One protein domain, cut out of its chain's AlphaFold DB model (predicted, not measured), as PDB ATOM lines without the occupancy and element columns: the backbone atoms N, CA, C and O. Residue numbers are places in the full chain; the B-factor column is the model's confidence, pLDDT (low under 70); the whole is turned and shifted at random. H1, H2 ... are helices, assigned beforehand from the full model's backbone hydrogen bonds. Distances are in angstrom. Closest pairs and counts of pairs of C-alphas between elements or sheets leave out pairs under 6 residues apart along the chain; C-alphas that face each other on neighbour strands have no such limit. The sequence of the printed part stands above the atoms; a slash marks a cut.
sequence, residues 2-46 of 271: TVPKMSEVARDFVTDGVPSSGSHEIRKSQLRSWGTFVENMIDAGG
ATOM      1  N   THR A   2     191.661 -31.727 131.522       62.84
ATOM      2  CA  THR A   2     191.981 -31.295 130.151       62.84
ATOM      3  C   THR A   2     192.218 -29.785 130.132       62.84
ATOM      4  O   THR A   2     191.398 -29.029 130.650       62.84
ATOM      5  N   VAL A   3     193.352 -29.347 129.585       75.69
ATOM      6  CA  VAL A   3     193.674 -27.918 129.457       75.69
ATOM      7  C   VAL A   3     192.767 -27.308 128.380       75.69
ATOM      8  O   VAL A   3     192.689 -27.874 127.287       75.69
ATOM      9  N   PRO A   4     192.067 -26.192 128.661       79.44
ATOM     10  CA  PRO A   4     191.205 -25.549 127.674       79.44
ATOM     11  C   PRO A   4     192.041 -24.937 126.545       79.44
ATOM     12  O   PRO A   4     193.128 -24.408 126.785       79.44
ATOM     13  N   LYS A   5     191.546 -24.986 125.305       85.38
ATOM     14  CA  LYS A   5     192.236 -24.357 124.166       85.38
ATOM     15  C   LYS A   5     192.123 -22.839 124.258       85.38
ATOM     16  O   LYS A   5     191.101 -22.322 124.702       85.38
ATOM     17  N   MET A   6     193.117 -22.106 123.747       87.19
ATOM     18  CA  MET A   6     193.057 -20.636 123.741       87.19
ATOM     19  C   MET A   6     191.822 -20.109 122.998       87.19
ATOM     20  O   MET A   6     191.185 -19.162 123.449       87.19
ATOM     21  N   SER A   7     191.430 -20.780 121.911       85.88
ATOM     22  CA  SER A   7     190.219 -20.466 121.146       85.88
ATOM     23  C   SER A   7     188.926 -20.616 121.955       85.88
ATOM     24  O   SER A   7     187.935 -19.981 121.631       85.88
ATOM     25  N   GLU A   8     188.916 -21.434 123.009       85.94
ATOM     26  CA  GLU A   8     187.764 -21.599 123.903       85.94
ATOM     27  C   GLU A   8     187.795 -20.578 125.049       85.94
ATOM     28  O   GLU A   8     186.748 -20.109 125.487       85.94
ATOM     29  N   VAL A   9     188.996 -20.226 125.524       87.62
ATOM     30  CA  VAL A   9     189.221 -19.266 126.619       87.62
ATOM     31  C   VAL A   9     188.989 -17.819 126.176       87.62
ATOM     32  O   VAL A   9     188.484 -17.020 126.961       87.62
ATOM     33  N   ALA A  10     189.361 -17.483 124.939       87.56
ATOM     34  CA  ALA A  10     189.339 -16.128 124.388       87.56
ATOM     35  C   ALA A  10     188.436 -15.991 123.149       87.56
ATOM     36  O   ALA A  10     188.700 -15.172 122.276       87.56
ATOM     37  N   ARG A  11     187.382 -16.808 123.056       88.88
ATOM     38  CA  ARG A  11     186.339 -16.686 122.023       88.88
ATOM     39  C   ARG A  11     185.636 -15.326 122.072       88.88
ATOM     40  O   ARG A  11     185.528 -14.730 123.139       88.88
ATOM     41  N   ASP A  12     185.064 -14.909 120.945       86.06
ATOM     42  CA  ASP A  12     184.381 -13.613 120.823       86.06
ATOM     43  C   ASP A  12     183.002 -13.588 121.519       86.06
ATOM     44  O   ASP A  12     182.586 -12.562 122.072       86.06
ATOM     45  N   PHE A  13     182.294 -14.727 121.531       88.44
ATOM     46  CA  PHE A  13     180.897 -14.833 121.975       88.44
ATOM     47  C   PHE A  13     180.652 -15.961 122.994       88.44
ATOM     48  O   PHE A  13     181.396 -16.943 123.061       88.44
ATOM     49  N   VAL A  14     179.598 -15.833 123.816       85.94
ATOM     50  CA  VAL A  14     179.239 -16.817 124.867       85.94
ATOM     51  C   VAL A  14     178.934 -18.201 124.288       85.94
ATOM     52  O   VAL A  14     179.236 -19.219 124.917       85.94
ATOM     53  N   THR A  15     178.375 -18.243 123.086       84.25
ATOM     54  CA  THR A  15     178.269 -19.439 122.254       84.25
ATOM     55  C   THR A  15     179.123 -19.214 121.021       84.25
ATOM     56  O   THR A  15     178.984 -18.188 120.357       84.25
ATOM     57  N   ASP A  16     180.010 -20.162 120.730       78.06
ATOM     58  CA  ASP A  16     180.972 -20.023 119.641       78.06
ATOM     59  C   ASP A  16     180.270 -19.732 118.305       78.06
ATOM     60  O   ASP A  16     179.273 -20.370 117.963       78.06
ATOM     61  N   GLY A  17     180.743 -18.709 117.592       79.56
ATOM     62  CA  GLY A  17     180.177 -18.272 116.313       79.56
ATOM     63  C   GLY A  17     178.772 -17.646 116.346       79.56
ATOM     64  O   GLY A  17     178.225 -17.390 115.275       79.56
ATOM     65  N   VAL A  18     178.168 -17.375 117.514       85.56
ATOM     66  CA  VAL A  18     176.807 -16.804 117.612       85.56
ATOM     67  C   VAL A  18     176.834 -15.390 118.214       85.56
ATOM     68  O   VAL A  18     176.788 -15.250 119.440       85.56
ATOM     69  N   PRO A  19     176.816 -14.320 117.389       84.75
ATOM     70  CA  PRO A  19     176.904 -12.937 117.869       84.75
ATOM     71  C   PRO A  19     175.791 -12.517 118.836       84.75
ATOM     72  O   PRO A  19     176.009 -11.715 119.741       84.75
ATOM     73  N   SER A  20     174.593 -13.086 118.681       86.62
ATOM     74  CA  SER A  20     173.439 -12.795 119.542       86.62
ATOM     75  C   SER A  20     173.558 -13.369 120.956       86.62
ATOM     76  O   SER A  20     172.775 -12.991 121.824       86.62
ATOM     77  N   SER A  21     174.531 -14.251 121.215       84.75
ATOM     78  CA  SER A  21     174.772 -14.819 122.550       84.75
ATOM     79  C   SER A  21     175.475 -13.850 123.512       84.75
ATOM     80  O   SER A  21     175.606 -14.147 124.699       84.75
ATOM     81  N   GLY A  22     175.876 -12.674 123.019       85.88
ATOM     82  CA  GLY A  22     176.582 -11.657 123.789       85.88
ATOM     83  C   GLY A  22     178.098 -11.856 123.784       85.88
ATOM     84  O   GLY A  22     178.606 -12.925 123.442       85.88
ATOM     85  N   SER A  23     178.821 -10.794 124.148       86.88
ATOM     86  CA  SER A  23     180.286 -10.809 124.228       86.88
ATOM     87  C   SER A  23     180.751 -11.769 125.322       86.88
ATOM     88  O   SER A  23     180.190 -11.800 126.421       86.88
ATOM     89  N   HIS A  24     181.759 -12.583 125.016       89.19
ATOM     90  CA  HIS A  24     182.306 -13.518 125.985       89.19
ATOM     91  C   HIS A  24     183.212 -12.816 126.999       89.19
ATOM     92  O   HIS A  24     184.188 -12.163 126.638       89.19
ATOM     93  N   GLU A  25     182.944 -13.025 128.286       90.00
ATOM     94  CA  GLU A  25     183.863 -12.612 129.339       90.00
ATOM     95  C   GLU A  25     184.881 -13.719 129.647       90.00
ATOM     96  O   GLU A  25     184.521 -14.838 130.032       90.00
ATOM     97  N   ILE A  26     186.168 -13.383 129.520       90.12
ATOM     98  CA  ILE A  26     187.276 -14.296 129.806       90.12
ATOM     99  C   ILE A  26     187.338 -14.584 131.308       90.12
ATOM    100  O   ILE A  26     187.588 -13.705 132.139       90.12
ATOM    101  N   ARG A  27     187.211 -15.860 131.680       91.19
ATOM    102  CA  ARG A  27     187.379 -16.286 133.073       91.19
ATOM    103  C   ARG A  27     188.860 -16.356 133.435       91.19
ATOM    104  O   ARG A  27     189.604 -17.188 132.915       91.19
ATOM    105  N   LYS A  28     189.277 -15.556 134.423       89.19
ATOM    106  CA  LYS A  28     190.675 -15.493 134.899       89.19
ATOM    107  C   LYS A  28     191.258 -16.857 135.297       89.19
ATOM    108  O   LYS A  28     192.452 -17.071 135.130       89.19
ATOM    109  N   SER A  29     190.452 -17.780 135.822       89.56
ATOM    110  CA  SER A  29     190.906 -19.131 136.185       89.56
ATOM    111  C   SER A  29     191.275 -19.988 134.971       89.56
ATOM    112  O   SER A  29     192.268 -20.708 135.016       89.56
ATOM    113  N   GLN A  30     190.518 -19.886 133.877       88.50
ATOM    114  CA  GLN A  30     190.802 -20.609 132.636       88.50
ATOM    115  C   GLN A  30     192.008 -20.009 131.915       88.50
ATOM    116  O   GLN A  30     192.860 -20.755 131.445       88.50
ATOM    117  N   LEU A  31     192.131 -18.678 131.927       89.44
ATOM    118  CA  LEU A  31     193.301 -17.986 131.391       89.44
ATOM    119  C   LEU A  31     194.585 -18.356 132.143       89.44
ATOM    120  O   LEU A  31     195.589 -18.637 131.505       89.44
ATOM    121  N   ARG A  32     194.558 -18.413 133.483       91.50
ATOM    122  CA  ARG A  32     195.715 -18.873 134.275       91.50
ATOM    123  C   ARG A  32     196.044 -20.339 134.023       91.50
ATOM    124  O   ARG A  32     197.208 -20.665 133.912       91.50
ATOM    125  N   SER A  33     195.039 -21.209 133.901       87.25
ATOM    126  CA  SER A  33     195.258 -22.629 133.589       87.25
ATOM    127  C   SER A  33     195.912 -22.820 132.215       87.25
ATOM    128  O   SER A  33     196.870 -23.576 132.083       87.25
ATOM    129  N   TRP A  34     195.446 -22.079 131.204       88.75
ATOM    130  CA  TRP A  34     196.075 -22.051 129.884       88.75
ATOM    131  C   TRP A  34     197.485 -21.441 129.932       88.75
ATOM    132  O   TRP A  34     198.411 -22.022 129.377       88.75
ATOM    133  N   GLY A  35     197.669 -20.330 130.653       86.88
ATOM    134  CA  GLY A  35     198.967 -19.678 130.849       86.88
ATOM    135  C   GLY A  35     199.985 -20.595 131.523       86.88
ATOM    136  O   GLY A  35     201.055 -20.802 130.975       86.88
ATOM    137  N   THR A  36     199.621 -21.250 132.625       85.62
ATOM    138  CA  THR A  36     200.467 -22.242 133.306       85.62
ATOM    139  C   THR A  36     200.755 -23.452 132.424       85.62
ATOM    140  O   THR A  36     201.841 -24.007 132.494       85.62
ATOM    141  N   PHE A  37     199.824 -23.883 131.570       79.81
ATOM    142  CA  PHE A  37     200.121 -24.926 130.589       79.81
ATOM    143  C   PHE A  37     201.144 -24.467 129.545       79.81
ATOM    144  O   PHE A  37     202.027 -25.245 129.204       79.81
ATOM    145  N   VAL A  38     201.050 -23.225 129.060       76.38
ATOM    146  CA  VAL A  38     202.030 -22.633 128.135       76.38
ATOM    147  C   VAL A  38     203.386 -22.458 128.815       76.38
ATOM    148  O   VAL A  38     204.388 -22.855 128.239       76.38
ATOM    149  N   GLU A  39     203.423 -21.944 130.043       79.44
ATOM    150  CA  GLU A  39     204.634 -21.816 130.865       79.44
ATOM    151  C   GLU A  39     205.269 -23.188 131.107       79.44
ATOM    152  O   GLU A  39     206.430 -23.388 130.783       79.44
ATOM    153  N   ASN A  40     204.481 -24.185 131.514       66.44
ATOM    154  CA  ASN A  40     204.963 -25.553 131.688       66.44
ATOM    155  C   ASN A  40     205.397 -26.205 130.367       66.44
ATOM    156  O   ASN A  40     206.265 -27.063 130.387       66.44
ATOM    157  N   MET A  41     204.803 -25.855 129.222       60.56
ATOM    158  CA  MET A  41     205.254 -26.313 127.898       60.56
ATOM    159  C   MET A  41     206.546 -25.620 127.466       60.56
ATOM    160  O   MET A  41     207.377 -26.255 126.834       60.56
ATOM    161  N   ILE A  42     206.738 -24.350 127.811       63.75
ATOM    162  CA  ILE A  42     208.007 -23.641 127.619       63.75
ATOM    163  C   ILE A  42     209.085 -24.259 128.521       63.75
ATOM    164  O   ILE A  42     210.204 -24.486 128.067       63.75
ATOM    165  N   ASP A  43     208.721 -24.633 129.748       55.50
ATOM    166  CA  ASP A  43     209.615 -25.274 130.713       55.50
ATOM    167  C   ASP A  43     209.885 -26.759 130.388       55.50
ATOM    168  O   ASP A  43     210.966 -27.266 130.683       55.50
ATOM    169  N   ALA A  44     208.936 -27.473 129.768       45.00
ATOM    170  CA  ALA A  44     209.027 -28.914 129.481       45.00
ATOM    171  C   ALA A  44     209.287 -29.269 128.001       45.00
ATOM    172  O   ALA A  44     209.492 -30.441 127.678       45.00
ATOM    173  N   GLY A  45     209.251 -28.308 127.077       40.94
ATOM    174  CA  GLY A  45     209.118 -28.550 125.636       40.94
ATOM    175  C   GLY A  45     210.376 -28.286 124.822       40.94
ATOM    176  O   GLY A  45     210.407 -27.383 123.991       40.94
ATOM    177  N   GLY A  46     211.385 -29.129 125.025       46.50
ATOM    178  CA  GLY A  46     212.605 -29.234 124.228       46.50
ATOM    179  C   GLY A  46     213.843 -29.160 125.111       46.50
ATOM    180  O   GLY A  46     213.786 -28.762 126.269       46.50
TER     181      GLY A  46
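What this domain is: This is residues 2 to 46 of the 271 residues of an uncharacterized protein of Rhizobium sp. 7209-2 (UniProt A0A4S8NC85). One straight helix, H2, makes one half of a long, narrow shape, and a loop with no named element, residues 10 to 27, makes most of the other half. This loop runs out from the short helix H1 to a far tip around Ser 20 and folds back to where H2 begins, while residues 39 to 46 stick out at the opposite end. The printed part has 45 residues with two named helices, H1 then H2 along the chain, and no named strand. The class is all helix, though the helices hold 21 of the 45 residues, under half. The whole is loose, with a radius of gyration of the C-alphas of 12.7 A, and is a rod spanning 42 by 17 by 14 A.

Where its parts are: H2, residues 28 to 44, measures 23.4 A from C-alpha 28 at (190.675, -15.493, 134.899) to C-alpha 44 at (209.027, -28.914, 129.481). H1, residues 6 to 9, measures 5.0 A and begins with C-alpha 6 at (193.057, -20.636, 123.741).

How they stand to each other: H2 touches H1 with residues 30 to 34 alone, and only just, with 3 pairs of C-alphas within 8 A. Their closest C-alphas, those of Val 9 and Gln 30, are 6.4 A apart, and their centres 12.4 A. In H2 every O i to N i+4 pair is within hydrogen-bond range. H1 is too short for such a pair, but its one O i to N i+3 pair is within range.

The domain as a whole: The two C-alphas farthest apart, those of Ser 20 and Gly 46, are 42.7 A apart. Residues 39 to 46, of which 39 to 44 belong to H2, stand free, and the body without them spans 32 by 14 by 12 A. The link from H1 to H2 is long, with 18 residues. The printed part has no cut. The mean pLDDT of the printed part is 80.3, and the model's confidence is low, under 70, at residue 2 and residues 40 to 46.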